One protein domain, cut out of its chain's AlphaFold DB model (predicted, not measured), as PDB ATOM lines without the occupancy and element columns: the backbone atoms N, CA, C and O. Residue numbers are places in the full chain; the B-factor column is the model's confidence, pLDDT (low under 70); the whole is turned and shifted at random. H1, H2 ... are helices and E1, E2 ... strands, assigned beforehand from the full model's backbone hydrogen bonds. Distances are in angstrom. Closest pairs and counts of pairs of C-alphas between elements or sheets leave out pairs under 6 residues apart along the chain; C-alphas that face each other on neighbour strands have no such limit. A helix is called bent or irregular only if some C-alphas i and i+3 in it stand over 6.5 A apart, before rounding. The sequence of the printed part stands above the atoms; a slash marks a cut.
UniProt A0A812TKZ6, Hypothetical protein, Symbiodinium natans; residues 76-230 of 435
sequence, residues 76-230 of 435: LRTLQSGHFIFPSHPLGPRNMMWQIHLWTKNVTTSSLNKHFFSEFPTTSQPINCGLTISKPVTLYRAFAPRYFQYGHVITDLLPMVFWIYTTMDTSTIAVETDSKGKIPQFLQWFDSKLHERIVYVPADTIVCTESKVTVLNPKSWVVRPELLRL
ATOM      1  N   LEU A  76     159.251 124.777 131.018       90.69
ATOM      2  CA  LEU A  76     158.793 126.159 130.996       90.69
ATOM      3  C   LEU A  76     158.427 126.516 129.562       90.69
ATOM      4  O   LEU A  76     159.281 126.485 128.677       90.69
ATOM      5  N   ARG A  77     157.160 126.852 129.329       90.75
ATOM      6  CA  ARG A  77     156.680 127.286 128.014       90.75
ATOM      7  C   ARG A  77     156.290 128.747 128.078       90.75
ATOM      8  O   ARG A  77     155.408 129.106 128.847       90.75
ATOM      9  N   THR A  78     156.960 129.576 127.286       91.44
ATOM     10  CA  THR A  78     156.682 131.015 127.221       91.44
ATOM     11  C   THR A  78     155.825 131.318 126.003       91.44
ATOM     12  O   THR A  78     156.165 130.940 124.884       91.44
ATOM     13  N   LEU A  79     154.722 132.014 126.227       89.94
ATOM     14  CA  LEU A  79     153.778 132.488 125.224       89.94
ATOM     15  C   LEU A  79     153.892 134.012 125.159       89.94
ATOM     16  O   LEU A  79     154.147 134.638 126.181       89.94
ATOM     17  N   GLN A  80     153.718 134.619 123.984       88.75
ATOM     18  CA  GLN A  80     153.848 136.081 123.843       88.75
ATOM     19  C   GLN A  80     152.711 136.841 124.531       88.75
ATOM     20  O   GLN A  80     152.947 137.883 125.126       88.75
ATOM     21  N   SER A  81     151.500 136.295 124.449       89.12
ATOM     22  CA  SER A  81     150.289 136.762 125.121       89.12
ATOM     23  C   SER A  81     149.241 135.649 125.101       89.12
ATOM     24  O   SER A  81     149.374 134.655 124.367       89.12
ATOM     25  N   GLY A  82     148.199 135.791 125.910       91.31
ATOM     26  CA  GLY A  82     147.125 134.813 125.976       91.31
ATOM     27  C   GLY A  82     145.983 135.175 126.915       91.31
ATOM     28  O   GLY A  82     146.012 136.187 127.620       91.31
ATOM     29  N   HIS A  83     144.990 134.295 126.921       92.88
ATOM     30  CA  HIS A  83     143.872 134.317 127.853       92.88
ATOM     31  C   HIS A  83     143.906 133.054 128.692       92.88
ATOM     32  O   HIS A  83     144.124 131.971 128.147       92.88
ATOM     33  N   PHE A  84     143.667 133.165 129.993       93.94
ATOM     34  CA  PHE A  84     143.513 131.983 130.828       93.94
ATOM     35  C   PHE A  84     142.370 132.109 131.825       93.94
ATOM     36  O   PHE A  84     141.973 133.210 132.201       93.94
ATOM     37  N   ILE A  85     141.845 130.957 132.237       92.50
ATOM     38  CA  ILE A  85     140.821 130.828 133.275       92.50
ATOM     39  C   ILE A  85     141.236 129.690 134.210       92.50
ATOM     40  O   ILE A  85     141.701 128.636 133.759       92.50
ATOM     41  N   PHE A  86     141.014 129.881 135.510       90.62
ATOM     42  CA  PHE A  86     140.940 128.785 136.473       90.62
ATOM     43  C   PHE A  86     139.485 128.297 136.529       90.62
ATOM     44  O   PHE A  86     138.672 128.932 137.205       90.62
ATOM     45  N   PRO A  87     139.110 127.241 135.779       86.25
ATOM     46  CA  PRO A  87     137.720 126.811 135.702       86.25
ATOM     47  C   PRO A  87     137.241 126.312 137.063       86.25
ATOM     48  O   PRO A  87     137.956 125.568 137.759       86.25
ATOM     49  N   SER A  88     136.010 126.673 137.415       80.75
ATOM     50  CA  SER A  88     135.273 125.997 138.470       80.75
ATOM     51  C   SER A  88     134.815 124.618 137.994       80.75
ATOM     52  O   SER A  88     134.520 124.380 136.824       80.75
ATOM     53  N   HIS A  89     134.801 123.655 138.917       69.44
ATOM     54  CA  HIS A  89     134.339 122.307 138.621       69.44
ATOM     55  C   HIS A  89     132.860 122.152 139.013       69.44
ATOM     56  O   HIS A  89     132.535 122.405 140.178       69.44
ATOM     57  N   PRO A  90     131.973 121.651 138.129       61.25
ATOM     58  CA  PRO A  90     130.548 121.482 138.436       61.25
ATOM     59  C   PRO A  90     130.286 120.463 139.559       61.25
ATOM     60  O   PRO A  90     129.423 120.677 140.399       61.25
ATOM     61  N   LEU A  91     131.093 119.396 139.659       59.78
ATOM     62  CA  LEU A  91     131.077 118.452 140.803       59.78
ATOM     63  C   LEU A  91     131.689 119.016 142.107       59.78
ATOM     64  O   LEU A  91     131.896 118.280 143.076       59.78
ATOM     65  N   GLY A  92     132.008 120.312 142.145       56.88
ATOM     66  CA  GLY A  92     132.484 120.998 143.337       56.88
ATOM     67  C   GLY A  92     133.875 120.546 143.823       56.88
ATOM     68  O   GLY A  92     134.656 119.976 143.060       56.88
ATOM     69  N   PRO A  93     134.218 120.795 145.104       51.06
ATOM     70  CA  PRO A  93     135.566 120.623 145.674       51.06
ATOM     71  C   PRO A  93     136.202 119.245 145.529       51.06
ATOM     72  O   PRO A  93     137.400 119.097 145.759       51.06
ATOM     73  N   ARG A  94     135.385 118.218 145.287       51.38
ATOM     74  CA  ARG A  94     135.812 116.821 145.371       51.38
ATOM     75  C   ARG A  94     136.572 116.371 144.126       51.38
ATOM     76  O   ARG A  94     137.301 115.388 144.207       51.38
ATOM     77  N   ASN A  95     136.445 117.102 143.016       54.84
ATOM     78  CA  ASN A  95     137.225 116.857 141.812       54.84
ATOM     79  C   ASN A  95     138.341 117.891 141.695       54.84
ATOM     80  O   ASN A  95     138.128 119.048 141.341       54.84
ATOM     81  N   MET A  96     139.559 117.445 141.989       56.28
ATOM     82  CA  MET A  96     140.773 118.230 141.800       56.28
ATOM     83  C   MET A  96     141.114 118.185 140.313       56.28
ATOM     84  O   MET A  96     141.905 117.350 139.874       56.28
ATOM     85  N   MET A  97     140.444 119.020 139.516       59.62
ATOM     86  CA  MET A  97     140.852 119.227 138.134       59.62
ATOM     87  C   MET A  97     142.016 120.204 138.093       59.62
ATOM     88  O   MET A  97     141.927 121.347 138.524       59.62
ATOM     89  N   TRP A  98     143.111 119.720 137.528       70.81
ATOM     90  CA  TRP A  98     144.371 120.437 137.354       70.81
ATOM     91  C   TRP A  98     144.361 121.402 136.183       70.81
ATOM     92  O   TRP A  98     145.374 122.033 135.903       70.81
ATOM     93  N   GLN A  99     143.245 121.454 135.464       81.56
ATOM     94  CA  GLN A  99     143.183 122.089 134.169       81.56
ATOM     95  C   GLN A  99     143.135 123.601 134.320       81.56
ATOM     96  O   GLN A  99     142.282 124.139 135.023       81.56
ATOM     97  N   ILE A 100     144.061 124.276 133.657       87.62
ATOM     98  CA  ILE A 100     143.956 125.689 133.314       87.62
ATOM     99  C   ILE A 100     143.443 125.738 131.879       87.62
ATOM    100  O   ILE A 100     144.003 125.087 130.994       87.62
ATOM    101  N   HIS A 101     142.378 126.500 131.647       90.69
ATOM    102  CA  HIS A 101     141.926 126.778 130.287       90.69
ATOM    103  C   HIS A 101     142.835 127.869 129.752       90.69
ATOM    104  O   HIS A 101     142.897 128.939 130.353       90.69
ATOM    105  N   LEU A 102     143.560 127.604 128.670       89.81
ATOM    106  CA  LEU A 102     144.544 128.540 128.133       89.81
ATOM    107  C   LEU A 102     144.319 128.738 126.640       89.81
ATOM    108  O   LEU A 102     144.110 127.780 125.905       89.81
ATOM    109  N   TRP A 103     144.384 129.983 126.189       87.56
ATOM    110  CA  TRP A 103     144.389 130.361 124.783       87.56
ATOM    111  C   TRP A 103     145.587 131.245 124.492       87.56
ATOM    112  O   TRP A 103     145.928 132.124 125.280       87.56
ATOM    113  N   THR A 104     146.192 131.063 123.328       82.19
ATOM    114  CA  THR A 104     147.248 131.938 122.828       82.19
ATOM    115  C   THR A 104     147.261 131.901 121.307       82.19
ATOM    116  O   THR A 104     146.892 130.896 120.701       82.19
ATOM    117  N   LYS A 105     147.694 132.998 120.680       70.62
ATOM    118  CA  LYS A 105     147.784 133.105 119.218       70.62
ATOM    119  C   LYS A 105     148.921 132.265 118.618       70.62
ATOM    120  O   LYS A 105     148.843 131.902 117.452       70.62
ATOM    121  N   ASN A 106     149.962 131.955 119.401       69.06
ATOM    122  CA  ASN A 106     151.253 131.495 118.864       69.06
ATOM    123  C   ASN A 106     151.621 130.049 119.227       69.06
ATOM    124  O   ASN A 106     152.645 129.550 118.769       69.06
ATOM    125  N   VAL A 107     150.834 129.376 120.068       63.75
ATOM    126  CA  VAL A 107     151.082 127.987 120.474       63.75
ATOM    127  C   VAL A 107     149.762 127.239 120.493       63.75
ATOM    128  O   VAL A 107     148.812 127.649 121.156       63.75
ATOM    129  N   THR A 108     149.705 126.103 119.806       66.19
ATOM    130  CA  THR A 108     148.574 125.198 119.965       66.19
ATOM    131  C   THR A 108     148.622 124.612 121.377       66.19
ATOM    132  O   THR A 108     149.614 124.008 121.798       66.19
ATOM    133  N   THR A 109     147.539 124.778 122.131       68.00
ATOM    134  CA  THR A 109     147.301 124.139 123.442       68.00
ATOM    135  C   THR A 109     147.515 122.628 123.405       68.00
ATOM    136  O   THR A 109     147.879 122.034 124.414       68.00
ATOM    137  N   SER A 110     147.376 122.006 122.228       72.88
ATOM    138  CA  SER A 110     147.703 120.601 121.977       72.88
ATOM    139  C   SER A 110     149.159 120.224 122.282       72.88
ATOM    140  O   SER A 110     149.431 119.047 122.515       72.88
ATOM    141  N   SER A 111     150.077 121.195 122.324       79.50
ATOM    142  CA  SER A 111     151.473 121.002 122.739       79.50
ATOM    143  C   SER A 111     151.681 121.015 124.262       79.50
ATOM    144  O   SER A 111     152.771 120.691 124.738       79.50
ATOM    145  N   LEU A 112     150.655 121.381 125.036       83.50
ATOM    146  CA  LEU A 112     150.665 121.351 126.497       83.50
ATOM    147  C   LEU A 112     150.154 120.010 127.020       83.50
ATOM    148  O   LEU A 112     149.457 119.257 126.335       83.50
ATOM    149  N   ASN A 113     150.500 119.691 128.265       80.25
ATOM    150  CA  ASN A 113     150.036 118.468 128.896       80.25
ATOM    151  C   ASN A 113     148.526 118.546 129.164       80.25
ATOM    152  O   ASN A 113     148.083 119.245 130.075       80.25
ATOM    153  N   LYS A 114     147.745 117.776 128.399       84.31
ATOM    154  CA  LYS A 114     146.272 117.770 128.436       84.31
ATOM    155  C   LYS A 114     145.666 117.406 129.803       84.31
ATOM    156  O   LYS A 114     144.493 117.676 130.055       84.31
ATOM    157  N   HIS A 115     146.451 116.811 130.707       78.00
ATOM    158  CA  HIS A 115     146.020 116.578 132.089       78.00
ATOM    159  C   HIS A 115     145.936 117.869 132.917       78.00
ATOM    160  O   HIS A 115     145.137 117.933 133.847       78.00
ATOM    161  N   PHE A 116     146.739 118.881 132.577       79.94
ATOM    162  CA  PHE A 116     146.875 120.148 133.308       79.94
ATOM    163  C   PHE A 116     146.405 121.360 132.504       79.94
ATOM    164  O   PHE A 116     146.221 122.438 133.060       79.94
ATOM    165  N   PHE A 117     146.195 121.196 131.202       85.31
ATOM    166  CA  PHE A 117     145.760 122.265 130.317       85.31
ATOM    167  C   PHE A 117     144.662 121.753 129.405       85.31
ATOM    168  O   PHE A 117     144.747 120.645 128.878       85.31
ATOM    169  N   SER A 118     143.640 122.566 129.209       85.75
ATOM    170  CA  SER A 118     142.602 122.327 128.214       85.75
ATOM    171  C   SER A 118     142.491 123.533 127.297       85.75
ATOM    172  O   SER A 118     142.964 124.634 127.602       85.75
ATOM    173  N   GLU A 119     141.896 123.296 126.133       83.88
ATOM    174  CA  GLU A 119     141.553 124.372 125.220       83.88
ATOM    175  C   GLU A 119     140.622 125.358 125.914       83.88
ATOM    176  O   GLU A 119     139.645 124.986 126.566       83.88
ATOM    177  N   PHE A 120     140.962 126.634 125.784       82.19
ATOM    178  CA  PHE A 120     140.050 127.698 126.144       82.19
ATOM    179  C   PHE A 120     138.774 127.565 125.310       82.19
ATOM    180  O   PHE A 120     138.880 127.320 124.104       82.19
ATOM    181  N   PRO A 121     137.586 127.730 125.911       76.62
ATOM    182  CA  PRO A 121     136.339 127.639 125.168       76.62
ATOM    183  C   PRO A 121     136.363 128.663 124.032       76.62
ATOM    184  O   PRO A 121     136.420 129.867 124.271       76.62
ATOM    185  N   THR A 122     136.370 128.189 122.786       68.81
ATOM    186  CA  THR A 122     136.282 129.054 121.610       68.81
ATOM    187  C   THR A 122     134.931 129.750 121.635       68.81
ATOM    188  O   THR A 122     133.901 129.114 121.418       68.81
ATOM    189  N   THR A 123     134.924 131.049 121.914       61.94
ATOM    190  CA  THR A 123     133.718 131.866 121.815       61.94
ATOM    191  C   THR A 123     133.688 132.522 120.441       61.94
ATOM    192  O   THR A 123     134.651 133.157 120.025       61.94
ATOM    193  N   SER A 124     132.565 132.401 119.730       71.50
ATOM    194  CA  SER A 124     132.273 133.234 118.552       71.50
ATOM    195  C   SER A 124     132.110 134.718 118.915       71.50
ATOM    196  O   SER A 124     132.076 135.575 118.037       71.50
ATOM    197  N   GLN A 125     132.012 135.022 120.211       76.19
ATOM    198  CA  GLN A 125     131.903 136.364 120.763       76.19
ATOM    199  C   GLN A 125     133.274 136.939 121.158       76.19
ATOM    200  O   GLN A 125     134.177 136.169 121.514       76.19
ATOM    201  N   PRO A 126     133.423 138.280 121.152       84.56
ATOM    202  CA  PRO A 126     134.595 138.959 121.697       84.56
ATOM    203  C   PRO A 126     134.892 138.504 123.130       84.56
ATOM    204  O   PRO A 126     133.988 138.400 123.960       84.56
ATOM    205  N   ILE A 127     136.166 138.243 123.426       88.62
ATOM    206  CA  ILE A 127     136.606 137.849 124.765       88.62
ATOM    207  C   ILE A 127     136.521 139.077 125.678       88.62
ATOM    208  O   ILE A 127     137.240 140.052 125.471       88.62
ATOM    209  N   ASN A 128     135.646 139.025 126.684       92.69
ATOM    210  CA  ASN A 128     135.547 140.066 127.702       92.69
ATOM    211  C   ASN A 128     136.496 139.750 128.869       92.69
ATOM    212  O   ASN A 128     136.325 138.748 129.565       92.69
ATOM    213  N   CYS A 129     137.507 140.593 129.061       95.31
ATOM    214  CA  CYS A 129     138.500 140.438 130.118       95.31
ATOM    215  C   CYS A 129     137.890 140.799 131.476       95.31
ATOM    216  O   CYS A 129     137.513 141.945 131.703       95.31
ATOM    217  N   GLY A 130     137.840 139.841 132.403       96.12
ATOM    218  CA  GLY A 130     137.502 140.125 133.801       96.12
ATOM    219  C   GLY A 130     138.690 140.682 134.590       96.12
ATOM    220  O   GLY A 130     138.508 141.352 135.602       96.12
ATOM    221  N   LEU A 131     139.911 140.414 134.120       97.38
ATOM    222  CA  LEU A 131     141.155 140.925 134.686       97.38
ATOM    223  C   LEU A 131     142.203 141.086 133.582       97.38
ATOM    224  O   LEU A 131     142.350 140.193 132.749       97.38
ATOM    225  N   THR A 132     142.975 142.171 133.615       97.44
ATOM    226  CA  THR A 132     144.093 142.397 132.688       97.44
ATOM    227  C   THR A 132     145.413 142.469 133.447       97.44
ATOM    228  O   THR A 132     145.521 143.172 134.452       97.44
ATOM    229  N   ILE A 133     146.428 141.745 132.969       96.75
ATOM    230  CA  ILE A 133     147.789 141.753 133.512       96.75
ATOM    231  C   ILE A 133     148.748 142.233 132.416       96.75
ATOM    232  O   ILE A 133     148.967 141.544 131.418       96.75
ATOM    233  N   SER A 134     149.342 143.410 132.622       96.69
ATOM    234  CA  SER A 134     150.280 144.035 131.676       96.69
ATOM    235  C   SER A 134     151.740 143.604 131.865       96.69
ATOM    236  O   SER A 134     152.575 143.794 130.983       96.69
ATOM    237  N   LYS A 135     152.073 142.997 133.009       96.50
ATOM    238  CA  LYS A 135     153.412 142.466 133.318       96.50
ATOM    239  C   LYS A 135     153.557 141.009 132.854       96.50
ATOM    240  O   LYS A 135     152.540 140.325 132.726       96.50
ATOM    241  N   PRO A 136     154.791 140.504 132.645       96.81
ATOM    242  CA  PRO A 136     155.013 139.074 132.457       96.81
ATOM    243  C   PRO A 136     154.360 138.283 133.590       96.81
ATOM    244  O   PRO A 136     154.428 138.702 134.745       96.81
ATOM    245  N   VAL A 137     153.718 137.164 133.266       96.62
ATOM    246  CA  VAL A 137     153.006 136.339 134.244       96.62
ATOM    247  C   VAL A 137     153.465 134.892 134.174       96.62
ATOM    248  O   VAL A 137     153.642 134.335 133.093       96.62
ATOM    249  N   THR A 138     153.626 134.259 135.330       95.69
ATOM    250  CA  THR A 138     153.883 132.831 135.463       95.69
ATOM    251  C   THR A 138     152.640 132.142 136.010       95.69
ATOM    252  O   THR A 138     152.124 132.507 137.068       95.69
ATOM    253  N   LEU A 139     152.167 131.125 135.289       89.56
ATOM    254  CA  LEU A 139     150.989 130.342 135.640       89.56
ATOM    255  C   LEU A 139     151.386 129.038 136.320       89.56
ATOM    256  O   LEU A 139     152.141 128.229 135.771       89.56
ATOM    257  N   TYR A 140     150.789 128.806 137.483       80.06
ATOM    258  CA  TYR A 140     150.821 127.522 138.157       80.06
ATOM    259  C   TYR A 140     149.491 127.283 138.870       80.06
ATOM    260  O   TYR A 140     149.084 128.078 139.715       80.06
ATOM    261  N   ARG A 141     148.819 126.167 138.568       74.00
ATOM    262  CA  ARG A 141     147.684 125.700 139.370       74.00
ATOM    263  C   ARG A 141     148.187 124.659 140.360       74.00
ATOM    264  O   ARG A 141     148.446 123.512 139.998       74.00
ATOM    265  N   ALA A 142     148.348 125.084 141.609       58.69
ATOM    266  CA  ALA A 142     148.599 124.178 142.720       58.69
ATOM    267  C   ALA A 142     147.382 123.282 142.979       58.69
ATOM    268  O   ALA A 142     146.272 123.567 142.531       58.69
ATOM    269  N   PHE A 143     147.567 122.248 143.797       63.56
ATOM    270  CA  PHE A 143     146.486 121.452 144.392       63.56
ATOM    271  C   PHE A 143     145.730 122.248 145.468       63.56
ATOM    272  O   PHE A 143     145.544 121.795 146.592       63.56
ATOM    273  N   ALA A 144     145.355 123.483 145.158       54.03
ATOM    274  CA  ALA A 144     144.500 124.277 146.004       54.03
ATOM    275  C   ALA A 144     143.071 124.007 145.535       54.03
ATOM    276  O   ALA A 144     142.686 124.465 144.459       54.03
ATOM    277  N   PRO A 145     142.257 123.256 146.297       55.59
ATOM    278  CA  PRO A 145     140.833 123.377 146.088       55.59
ATOM    279  C   PRO A 145     140.473 124.858 146.286       55.59
ATOM    280  O   PRO A 145     141.062 125.535 147.129       55.59
ATOM    281  N   ARG A 146     139.420 125.333 145.613       61.16
ATOM    282  CA  ARG A 146     138.715 126.604 145.908       61.16
ATOM    283  C   ARG A 146     138.432 126.833 147.413       61.16
ATOM    284  O   ARG A 146     138.070 127.925 147.858       61.16
ATOM    285  N   TYR A 147     138.575 125.771 148.199       68.69
ATOM    286  CA  TYR A 147     138.507 125.705 149.641       68.69
ATOM    287  C   TYR A 147     139.918 125.609 150.199       68.69
ATOM    288  O   TYR A 147     140.613 124.614 150.001       68.69
ATOM    289  N   PHE A 148     140.298 126.630 150.954       75.50
ATOM    290  CA  PHE A 148     141.544 126.633 151.696       75.50
ATOM    291  C   PHE A 148     141.687 125.360 152.543       75.50
ATOM    292  O   PHE A 148     140.904 125.117 153.466       75.50
ATOM    293  N   GLN A 149     142.722 124.576 152.250       83.31
ATOM    294  CA  GLN A 149     143.168 123.460 153.075       83.31
ATOM    295  C   GLN A 149     144.624 123.705 153.440       83.31
ATOM    296  O   GLN A 149     145.505 123.634 152.586       83.31
ATOM    297  N   TYR A 150     144.865 123.999 154.716       87.75
ATOM    298  CA  TYR A 150     146.173 124.416 155.222       87.75
ATOM    299  C   TYR A 150     147.313 123.487 154.784       87.75
ATOM    300  O   TYR A 150     148.318 123.953 154.256       87.75
ATOM    301  N   GLY A 151     147.110 122.170 154.912       87.94
ATOM    302  CA  GLY A 151     148.092 121.170 154.491       87.94
ATOM    303  C   GLY A 151     148.481 121.309 153.018       87.94
ATOM    304  O   GLY A 151     149.666 121.346 152.718       87.94
ATOM    305  N   HIS A 152     147.510 121.481 152.116       86.31
ATOM    306  CA  HIS A 152     147.773 121.644 150.682       86.31
ATOM    307  C   HIS A 152     148.408 122.984 150.335       86.31
ATOM    308  O   HIS A 152     149.263 123.050 149.455       86.31
ATOM    309  N   VAL A 153     148.059 124.049 151.054       89.31
ATOM    310  CA  VAL A 153     148.754 125.328 150.889       89.31
ATOM    311  C   VAL A 153     150.235 125.170 151.230       89.31
ATOM    312  O   VAL A 153     151.081 125.580 150.444       89.31
ATOM    313  N   ILE A 154     150.554 124.492 152.331       90.94
ATOM    314  CA  ILE A 154     151.935 124.261 152.765       90.94
ATOM    315  C   ILE A 154     152.701 123.319 151.850       90.94
ATOM    316  O   ILE A 154     153.857 123.585 151.537       90.94
ATOM    317  N   THR A 155     152.114 122.186 151.469       88.25
ATOM    318  CA  THR A 155     152.868 121.152 150.756       88.25
ATOM    319  C   THR A 155     152.828 121.324 149.246       88.25
ATOM    320  O   THR A 155     153.666 120.748 148.555       88.25
ATOM    321  N   ASP A 156     151.859 122.078 148.713       86.06
ATOM    322  CA  ASP A 156     151.524 122.076 147.284       86.06
ATOM    323  C   ASP A 156     151.666 123.457 146.665       86.06
ATOM    324  O   ASP A 156     152.385 123.605 145.679       86.06
ATOM    325  N   LEU A 157     151.022 124.465 147.250       89.50
ATOM    326  CA  LEU A 157     151.086 125.828 146.733       89.50
ATOM    327  C   LEU A 157     152.414 126.499 147.086       89.50
ATOM    328  O   LEU A 157     153.113 126.987 146.199       89.50
ATOM    329  N   LEU A 158     152.767 126.512 148.372       93.12
ATOM    330  CA  LEU A 158     153.875 127.306 148.885       93.12
ATOM    331  C   LEU A 158     155.232 126.935 148.260       93.12
ATOM    332  O   LEU A 158     155.900 127.852 147.789       93.12
ATOM    333  N   PRO A 159     155.639 125.650 148.151       92.50
ATOM    334  CA  PRO A 159     156.921 125.289 147.540       92.50
ATOM    335  C   PRO A 159     157.032 125.744 146.092       92.50
ATOM    336  O   PRO A 159     158.102 126.131 145.635       92.50
ATOM    337  N   MET A 160     155.914 125.737 145.372       90.94
ATOM    338  CA  MET A 160     155.886 126.107 143.966       90.94
ATOM    339  C   MET A 160     155.907 127.611 143.763       90.94
ATOM    340  O   MET A 160     156.710 128.110 142.981       90.94
ATOM    341  N   VAL A 161     155.060 128.336 144.491       93.19
ATOM    342  CA  VAL A 161     155.010 129.798 144.436       93.19
ATOM    343  C   VAL A 161     156.341 130.398 144.882       93.19
ATOM    344  O   VAL A 161     156.852 131.301 144.224       93.19
ATOM    345  N   PHE A 162     156.946 129.859 145.941       93.94
ATOM    346  CA  PHE A 162     158.229 130.346 146.431       93.94
ATOM    347  C   PHE A 162     159.375 130.029 145.456       93.94
ATOM    348  O   PHE A 162     160.203 130.894 145.176       93.94
ATOM    349  N   TRP A 163     159.385 128.834 144.850       92.88
ATOM    350  CA  TRP A 163     160.327 128.515 143.773       92.88
ATOM    351  C   TRP A 163     160.202 129.500 142.605       92.88
ATOM    352  O   TRP A 163     161.207 130.083 142.207       92.88
ATOM    353  N   ILE A 164     158.988 129.762 142.100       93.69
ATOM    354  CA  ILE A 164     158.756 130.748 141.025       93.69
ATOM    355  C   ILE A 164     159.263 132.131 141.444       93.69
ATOM    356  O   ILE A 164     159.977 132.778 140.685       93.69
ATOM    357  N   TYR A 165     158.934 132.572 142.659       95.19
ATOM    358  CA  TYR A 165     159.360 133.865 143.193       95.19
ATOM    359  C   TYR A 165     160.881 134.028 143.177       95.19
ATOM    360  O   TYR A 165     161.376 135.046 142.693       95.19
ATOM    361  N   THR A 166     161.609 133.008 143.629       93.25
ATOM    362  CA  THR A 166     163.079 133.027 143.681       93.25
ATOM    363  C   THR A 166     163.772 132.779 142.340       93.25
ATOM    364  O   THR A 166     164.921 133.171 142.182       93.25
ATOM    365  N   THR A 167     163.110 132.136 141.370       92.25
ATOM    366  CA  THR A 167     163.734 131.752 140.085       92.25
ATOM    367  C   THR A 167     163.314 132.614 138.900       92.25
ATOM    368  O   THR A 167     163.990 132.608 137.875       92.25
ATOM    369  N   MET A 168     162.207 133.347 139.013       93.25
ATOM    370  CA  MET A 168     161.639 134.175 137.947       93.25
ATOM    371  C   MET A 168     161.382 135.585 138.471       93.25
ATOM    372  O   MET A 168     160.238 136.023 138.494       93.25
ATOM    373  N   ASP A 169     162.418 136.272 138.945       89.19
ATOM    374  CA  ASP A 169     162.409 137.574 139.641       89.19
ATOM    375  C   ASP A 169     161.485 138.675 139.071       89.19
ATOM    376  O   ASP A 169     160.920 139.463 139.827       89.19
ATOM    377  N   THR A 170     161.270 138.703 137.759       92.06
ATOM    378  CA  THR A 170     160.483 139.733 137.057       92.06
ATOM    379  C   THR A 170     159.022 139.363 136.800       92.06
ATOM    380  O   THR A 170     158.237 140.213 136.378       92.06
ATOM    381  N   SER A 171     158.629 138.111 137.039       95.31
ATOM    382  CA  SER A 171     157.295 137.619 136.681       95.31
ATOM    383  C   SER A 171     156.261 137.845 137.788       95.31
ATOM    384  O   SER A 171     156.518 137.584 138.963       95.31
ATOM    385  N   THR A 172     155.059 138.275 137.431       96.69
ATOM    386  CA  THR A 172     153.884 138.206 138.308       96.69
ATOM    387  C   THR A 172     153.441 136.750 138.442       96.69
ATOM    388  O   THR A 172     153.419 136.011 137.464       96.69
ATOM    389  N   ILE A 173     153.039 136.308 139.628       96.12
ATOM    390  CA  ILE A 173     152.577 134.934 139.853       96.12
ATOM    391  C   ILE A 173     151.049 134.933 139.898       96.12
ATOM    392  O   ILE A 173     150.459 135.582 140.757       96.12
ATOM    393  N   ALA A 174     150.392 134.209 138.994       95.06
ATOM    394  CA  ALA A 174     148.938 134.064 139.042       95.06
ATOM    395  C   ALA A 174     148.548 132.873 139.926       95.06
ATOM    396  O   ALA A 174     148.965 131.742 139.665       95.06
ATOM    397  N   VAL A 175     147.723 133.120 140.946       92.62
ATOM    398  CA  VAL A 175     147.225 132.099 141.880       92.62
ATOM    399  C   VAL A 175     145.702 132.182 141.954       92.62
ATOM    400  O   VAL A 175     145.148 133.270 142.063       92.62
ATOM    401  N   GLU A 176     145.014 131.039 141.912       90.31
ATOM    402  CA  GLU A 176     143.559 130.985 142.108       90.31
ATOM    403  C   GLU A 176     143.186 131.453 143.529       90.31
ATOM    404  O   GLU A 176     143.729 130.960 144.521       90.31
ATOM    405  N   THR A 177     142.250 132.397 143.635       88.75
ATOM    406  CA  THR A 177     141.751 132.904 144.920       88.75
ATOM    407  C   THR A 177     140.872 131.858 145.600       88.75
ATOM    408  O   THR A 177     139.931 131.335 144.999       88.75
ATOM    409  N   ASP A 178     141.107 131.587 146.885       88.62
ATOM    410  CA  ASP A 178     140.174 130.777 147.664       88.62
ATOM    411  C   ASP A 178     138.926 131.581 148.049       88.62
ATOM    412  O   ASP A 178     138.972 132.786 148.288       88.62
ATOM    413  N   SER A 179     137.802 130.882 148.194       85.81
ATOM    414  CA  SER A 179     136.494 131.484 148.514       85.81
ATOM    415  C   SER A 179     136.447 132.339 149.788       85.81
ATOM    416  O   SER A 179     135.487 133.081 149.974       85.81
ATOM    417  N   LYS A 180     137.439 132.225 150.682       89.50
ATOM    418  CA  LYS A 180     137.483 132.928 151.970       89.50
ATOM    419  C   LYS A 180     138.673 133.888 152.094       89.50
ATOM    420  O   LYS A 180     138.887 134.413 153.183       89.50
ATOM    421  N   GLY A 181     139.456 134.089 151.030       91.75
ATOM    422  CA  GLY A 181     140.641 134.951 151.045       91.75
ATOM    423  C   GLY A 181     141.747 134.505 152.013       91.75
ATOM    424  O   GLY A 181     142.602 135.309 152.383       91.75
ATOM    425  N   LYS A 182     141.756 133.237 152.441       92.50
ATOM    426  CA  LYS A 182     142.749 132.700 153.381       92.50
ATOM    427  C   LYS A 182     144.124 132.495 152.752       92.50
ATOM    428  O   LYS A 182     145.117 132.598 153.465       92.50
ATOM    429  N   ILE A 183     144.204 132.198 151.453       92.00
ATOM    430  CA  ILE A 183     145.474 132.099 150.720       92.00
ATOM    431  C   ILE A 183     146.167 133.474 150.688       92.00
ATOM    432  O   ILE A 183     147.311 133.535 151.138       92.00
ATOM    433  N   PRO A 184     145.508 134.575 150.257       94.06
ATOM    434  CA  PRO A 184     146.073 135.918 150.373       94.06
ATOM    435  C   PRO A 184     146.566 136.259 151.782       94.06
ATOM    436  O   PRO A 184     147.715 136.666 151.930       94.06
ATOM    437  N   GLN A 185     145.739 136.029 152.813       94.94
ATOM    438  CA  GLN A 185     146.098 136.291 154.215       94.94
ATOM    439  C   GLN A 185     147.319 135.476 154.665       94.94
ATOM    440  O   GLN A 185     148.215 136.006 155.319       94.94
ATOM    441  N   PHE A 186     147.375 134.189 154.301       94.25
ATOM    442  CA  PHE A 186     148.511 133.319 154.598       94.25
ATOM    443  C   PHE A 186     149.795 133.842 153.958       94.25
ATOM    444  O   PHE A 186     150.802 133.971 154.647       94.25
ATOM    445  N   LEU A 187     149.764 134.143 152.658       95.00
ATOM    446  CA  LEU A 187     150.956 134.566 151.924       95.00
ATOM    447  C   LEU A 187     151.423 135.952 152.362       95.00
ATOM    448  O   LEU A 187     152.623 136.149 152.485       95.00
ATOM    449  N   GLN A 188     150.504 136.865 152.688       95.88
ATOM    450  CA  GLN A 188     150.844 138.172 153.252       95.88
ATOM    451  C   GLN A 188     151.578 138.042 154.593       95.88
ATOM    452  O   GLN A 188     152.590 138.702 154.809       95.88
ATOM    453  N   TRP A 189     151.086 137.177 155.485       94.50
ATOM    454  CA  TRP A 189     151.754 136.888 156.756       94.50
ATOM    455  C   TRP A 189     153.091 136.159 156.552       94.50
ATOM    456  O   TRP A 189     154.066 136.421 157.264       94.50
ATOM    457  N   PHE A 190     153.143 135.216 155.608       94.69
ATOM    458  CA  PHE A 190     154.320 134.394 155.358       94.69
ATOM    459  C   PHE A 190     155.470 135.213 154.762       94.69
ATOM    460  O   PHE A 190     156.565 135.178 155.312       94.69
ATOM    461  N   ASP A 191     155.225 135.983 153.706       95.81
ATOM    462  CA  ASP A 191     156.204 136.884 153.097       95.81
ATOM    463  C   ASP A 191     155.461 137.978 152.309       95.81
ATOM    464  O   ASP A 191     154.843 137.714 151.274       95.81
ATOM    465  N   SER A 192     155.516 139.222 152.795       96.38
ATOM    466  CA  SER A 192     154.789 140.337 152.181       96.38
ATOM    467  C   SER A 192     155.308 140.691 150.783       96.38
ATOM    468  O   SER A 192     154.512 141.047 149.919       96.38
ATOM    469  N   LYS A 193     156.612 140.531 150.516       96.19
ATOM    470  CA  LYS A 193     157.209 140.814 149.199       96.19
ATOM    471  C   LYS A 193     156.807 139.764 148.172       96.19
ATOM    472  O   LYS A 193     156.521 140.087 147.021       96.19
ATOM    473  N   LEU A 194     156.750 138.500 148.590       95.75
ATOM    474  CA  LEU A 194     156.166 137.442 147.777       95.75
ATOM    475  C   LEU A 194     154.697 137.752 147.479       95.75
ATOM    476  O   LEU A 194     154.280 137.660 146.327       95.75
ATOM    477  N   HIS A 195     153.922 138.116 148.503       96.81
ATOM    478  CA  HIS A 195     152.505 138.443 148.362       96.81
ATOM    479  C   HIS A 195     152.262 139.568 147.343       96.81
ATOM    480  O   HIS A 195     151.374 139.432 146.507       96.81
ATOM    481  N   GLU A 196     153.081 140.624 147.350       97.00
ATOM    482  CA  GLU A 196     153.021 141.735 146.384       97.00
ATOM    483  C   GLU A 196     153.249 141.301 144.925       97.00
ATOM    484  O   GLU A 196     152.792 141.966 143.995       97.00
ATOM    485  N   ARG A 197     153.934 140.173 144.701       96.44
ATOM    486  CA  ARG A 197     154.163 139.606 143.362       96.44
ATOM    487  C   ARG A 197     153.058 138.667 142.893       96.44
ATOM    488  O   ARG A 197     153.143 138.157 141.774       96.44
ATOM    489  N   ILE A 198     152.035 138.429 143.710       96.31
ATOM    490  CA  ILE A 198     150.942 137.516 143.388       96.31
ATOM    491  C   ILE A 198     149.709 138.296 142.946       96.31
ATOM    492  O   ILE A 198     149.245 139.209 143.622       96.31
ATOM    493  N   VAL A 199     149.128 137.867 141.830       96.19
ATOM    494  CA  VAL A 199     147.785 138.263 141.416       96.19
ATOM    495  C   VAL A 199     146.828 137.119 141.733       96.19
ATOM    496  O   VAL A 199     146.955 136.013 141.201       96.19
ATOM    497  N   TYR A 200     145.873 137.402 142.615       94.69
ATOM    498  CA  TYR A 200     144.843 136.462 143.045       94.69
ATOM    499  C   TYR A 200     143.663 136.507 142.073       94.69
ATOM    500  O   TYR A 200     142.959 137.512 141.978       94.69
ATOM    501  N   VAL A 201     143.462 135.421 141.333       93.62
ATOM    502  CA  VAL A 201     142.473 135.322 140.257       93.62
ATOM    503  C   VAL A 201     141.251 134.546 140.754       93.62
ATOM    504  O   VAL A 201     141.381 133.359 141.068       93.62
ATOM    505  N   PRO A 202     140.053 135.154 140.814       91.75
ATOM    506  CA  PRO A 202     138.837 134.411 141.123       91.75
ATOM    507  C   PRO A 202     138.568 133.325 140.072       91.75
ATOM    508  O   PRO A 202     138.850 133.507 138.885       91.75
ATOM    509  N   ALA A 203     137.990 132.201 140.497       88.44
ATOM    510  CA  ALA A 203     137.567 131.151 139.572       88.44
ATOM    511  C   ALA A 203     136.641 131.713 138.477       88.44
ATOM    512  O   ALA A 203     135.901 132.669 138.714       88.44
ATOM    513  N   ASP A 204     136.711 131.123 137.285       90.56
ATOM    514  CA  ASP A 204     135.937 131.508 136.093       90.56
ATOM    515  C   ASP A 204     136.196 132.930 135.558       90.56
ATOM    516  O   ASP A 204     135.596 133.339 134.566       90.56
ATOM    517  N   THR A 205     137.130 133.680 136.152       93.44
ATOM    518  CA  THR A 205     137.537 134.990 135.633       93.44
ATOM    519  C   THR A 205     138.451 134.809 134.428       93.44
ATOM    520  O   THR A 205     139.488 134.149 134.519       93.44
ATOM    521  N   ILE A 206     138.085 135.428 133.302       95.19
ATOM    522  CA  ILE A 206     138.948 135.500 132.122       95.19
ATOM    523  C   ILE A 206     140.058 136.506 132.391       95.19
ATOM    524  O   ILE A 206     139.799 137.707 132.506       95.19
ATOM    525  N   VAL A 207     141.291 136.014 132.460       95.81
ATOM    526  CA  VAL A 207     142.478 136.854 132.579       95.81
ATOM    527  C   VAL A 207     143.084 137.079 131.206       95.81
ATOM    528  O   VAL A 207     143.452 136.124 130.522       95.81
ATOM    529  N   CYS A 208     143.225 138.343 130.831       95.50
ATOM    530  CA  CYS A 208     143.902 138.789 129.626       95.50
ATOM    531  C   CYS A 208     145.315 139.248 129.952       95.50
ATOM    532  O   CYS A 208     145.542 140.015 130.885       95.50
ATOM    533  N   THR A 209     146.278 138.758 129.184       95.31
ATOM    534  CA  THR A 209     147.692 139.077 129.381       95.31
ATOM    535  C   THR A 209     148.191 139.845 128.171       95.31
ATOM    536  O   THR A 209     148.090 139.373 127.039       95.31
ATOM    537  N   GLU A 210     148.705 141.048 128.405       94.00
ATOM    538  CA  GLU A 210     149.274 141.896 127.344       94.00
ATOM    539  C   GLU A 210     150.768 141.606 127.136       94.00
ATOM    540  O   GLU A 210     151.374 142.063 126.171       94.00
ATOM    541  N   SER A 211     151.353 140.824 128.045       93.88
ATOM    542  CA  SER A 211     152.759 140.444 128.066       93.88
ATOM    543  C   SER A 211     152.929 138.924 128.095       93.88
ATOM    544  O   SER A 211     151.970 138.156 127.999       93.88
ATOM    545  N   LYS A 212     154.184 138.489 128.236       94.25
ATOM    546  CA  LYS A 212     154.576 137.084 128.185       94.25
ATOM    547  C   LYS A 212     153.887 136.264 129.273       94.25
ATOM    548  O   LYS A 212     153.899 136.637 130.443       94.25
ATOM    549  N   VAL A 213     153.389 135.093 128.890       93.94
ATOM    550  CA  VAL A 213     152.836 134.087 129.801       93.94
ATOM    551  C   VAL A 213     153.793 132.911 129.868       93.94
ATOM    552  O   VAL A 213     153.969 132.195 128.886       93.94
ATOM    553  N   THR A 214     154.400 132.685 131.025       94.31
ATOM    554  CA  THR A 214     155.208 131.498 131.296       94.31
ATOM    555  C   THR A 214     154.348 130.448 131.975       94.31
ATOM    556  O   THR A 214     153.783 130.671 133.038       94.31
ATOM    557  N   VAL A 215     154.257 129.272 131.376       90.94
ATOM    558  CA  VAL A 215     153.485 128.152 131.897       90.94
ATOM    559  C   VAL A 215     154.438 127.089 132.417       90.94
ATOM    560  O   VAL A 215     155.314 126.622 131.684       90.94
ATOM    561  N   LEU A 216     154.243 126.671 133.668       89.62
ATOM    562  CA  LEU A 216     154.889 125.476 134.202       89.62
ATOM    563  C   LEU A 216     154.142 124.253 133.666       89.62
ATOM    564  O   LEU A 216     153.150 123.824 134.251       89.62
ATOM    565  N   ASN A 217     154.603 123.697 132.547       88.62
ATOM    566  CA  ASN A 217     153.983 122.543 131.906       88.62
ATOM    567  C   ASN A 217     154.613 121.243 132.432       88.62
ATOM    568  O   ASN A 217     155.773 120.965 132.111       88.62
ATOM    569  N   PRO A 218     153.915 120.415 133.233       87.75
ATOM    570  CA  PRO A 218     154.448 119.113 133.619       87.75
ATOM    571  C   PRO A 218     154.666 118.256 132.372       87.75
ATOM    572  O   PRO A 218     153.807 118.210 131.490       87.75
ATOM    573  N   LYS A 219     155.789 117.540 132.282       88.38
ATOM    574  CA  LYS A 219     156.054 116.651 131.140       88.38
ATOM    575  C   LYS A 219     154.956 115.596 131.005       88.38
ATOM    576  O   LYS A 219     154.366 115.188 131.996       88.38
ATOM    577  N   SER A 220     154.709 115.115 129.789       81.19
ATOM    578  CA  SER A 220     153.576 114.225 129.473       81.19
ATOM    579  C   SER A 220     153.497 112.951 130.324       81.19
ATOM    580  O   SER A 220     152.407 112.505 130.664       81.19
ATOM    581  N   TRP A 221     154.638 112.378 130.718       80.31
ATOM    582  CA  TRP A 221     154.692 111.196 131.588       80.31
ATOM    583  C   TRP A 221     154.356 111.507 133.059       80.31
ATOM    584  O   TRP A 221     154.072 110.601 133.847       80.31
ATOM    585  N   VAL A 222     154.380 112.784 133.447       79.25
ATOM    586  CA  VAL A 222     153.963 113.266 134.763       79.25
ATOM    587  C   VAL A 222     152.448 113.399 134.751       79.25
ATOM    588  O   VAL A 222     151.895 114.436 134.414       79.25
ATOM    589  N   VAL A 223     151.769 112.319 135.121       69.88
ATOM    590  CA  VAL A 223     150.297 112.279 135.194       69.88
ATOM    591  C   VAL A 223     149.780 112.372 136.627       69.88
ATOM    592  O   VAL A 223     148.575 112.309 136.861       69.88
ATOM    593  N   ARG A 224     150.688 112.465 137.612       70.19
ATOM    594  CA  ARG A 224     150.336 112.456 139.033       70.19
ATOM    595  C   ARG A 224     151.009 113.573 139.829       70.19
ATOM    596  O   ARG A 224     152.213 113.776 139.677       70.19
ATOM    597  N   PRO A 225     150.292 114.202 140.771       65.62
ATOM    598  CA  PRO A 225     150.802 115.322 141.566       65.62
ATOM    599  C   PRO A 225     151.931 114.939 142.509       65.62
ATOM    600  O   PRO A 225     152.762 115.757 142.871       65.62
ATOM    601  N   GLU A 226     151.990 113.678 142.923       67.00
ATOM    602  CA  GLU A 226     153.051 113.224 143.824       67.00
ATOM    603  C   GLU A 226     154.423 113.243 143.171       67.00
ATOM    604  O   GLU A 226     155.430 113.237 143.871       67.00
ATOM    605  N   LEU A 227     154.461 113.222 141.840       66.81
ATOM    606  CA  LEU A 227     155.691 113.326 141.065       66.81
ATOM    607  C   LEU A 227     156.181 114.783 140.989       66.81
ATOM    608  O   LEU A 227     157.288 115.021 140.519       66.81
ATOM    609  N   LEU A 228     155.374 115.739 141.469       74.25
ATOM    610  CA  LEU A 228     155.695 117.165 141.571       74.25
ATOM    611  C   LEU A 228     156.364 117.521 142.915       74.25
ATOM    612  O   LEU A 228     156.734 118.671 143.132       74.25
ATOM    613  N   ARG A 229     156.518 116.554 143.834       81.81
ATOM    614  CA  ARG A 229     157.125 116.748 145.164       81.81
ATOM    615  C   ARG A 229     158.643 116.626 145.080       81.81
ATOM    616  O   ARG A 229     159.185 115.536 145.247       81.81
ATOM    617  N   LEU A 230     159.321 117.733 144.793       81.94
ATOM    618  CA  LEU A 230     160.778 117.760 144.637       81.94
ATOM    619  C   LEU A 230     161.459 118.461 145.804       81.94
ATOM    620  O   LEU A 230     160.972 119.486 146.281       81.94
TER     621      LEU A 230
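AT A GLANCE: This is residues 76 to 230 of the 435 residues of the protein "Hypothetical protein" of Symbiodinium natans (UniProt A0A812TKZ6). Two five-stranded sheets make a sandwich, partly face to face, with their strands crossed at 40 degrees; helices H1 and H2 cover the far face of one sheet, and the short H3 packs on H2. The printed part has 155 residues, in the order E1 to E6, H1, E7, H2, H3, E8, E9, E10, H4, with under half in named elements; the class is mixed, helices and strands. The sheets run E1, E10, E6, E7, E8 and E4, E3, E2, E9, E5, both mixed. The whole is compact, with a radius of gyration of the C-alphas of 14.7 A and spans of 41 by 31 by 28 A.

IN THESE COORDINATES: The first sheet holds E1, residues 76 to 79, from C-alpha 76 at (158.793, 126.159, 130.996); E10, 213 to 218, 15.5 A long; E6, 137 to 139; E7, 172 to 176, 13.2 A; and E8, 198 to 201. The second holds E4, 117 to 119; E3, 100 to 103; E2, 82 to 85; E9, 207 to 209; and E5, 131 to 133. H1, residues 150 to 167, is 24.3 A long, with a kink of 37 degrees near residue 157; it is only just irregular, C-alphas 155 and 158 being 6.51 A apart. H2 is 182 to 190, 11.9 A; H3 is 192 to 196; H4 is 225 to 228, ending at (155.695, 117.165, 141.571).

HOW THE PARTS SIT: In the strongly twisted first sheet, E10 is antiparallel to E1, N 79 to O 213 at 2.8 A, and parallel to E6, N 214 to O 137 at 2.8 A. E7 is parallel to E6, N 138 to O 172 at 2.8 A, and to E8, N 201 to O 175 at 2.8 A. E6, H1, E7 and E7, H2, H3, E8 are strand-helix-strand units, parallel neighbours with helices between, both right-handed crossovers. H1 and H2 on one face make two layers; H1 runs slantwise over E6 and E7 at a height of 10.4 A. H2 touches H3, closest C-alphas Gln 188 and His 195, 5.2 A; H3 only grazes the sheet with residues 194 to 196. In the second sheet E2 and E3 form a hairpin, N 103 to O 83 at 2.8 A; E4 is parallel to E3, N 118 to O 100 at 3.1 A. E9 is antiparallel to E2, N 207 to O 84 at 2.9 A, and parallel to E5, N 208 to O 131 at 2.8 A. H4 is on neither sheet. Every O i to N i+4 pair is within hydrogen-bond range in H2 and H3, 11 of 14 in H1; H4 is too short for one.

THE WHOLE: The C-alphas farthest apart, those of Ser 124 and Trp 189, are 43.0 A apart. The printed part has no cut; the links E2 to E3, E3 to E4 and E4 to E5 are long. The mean pLDDT of the printed part is 85.0; 25 residues are under 70, among them 89 to 97 and 142 to 147.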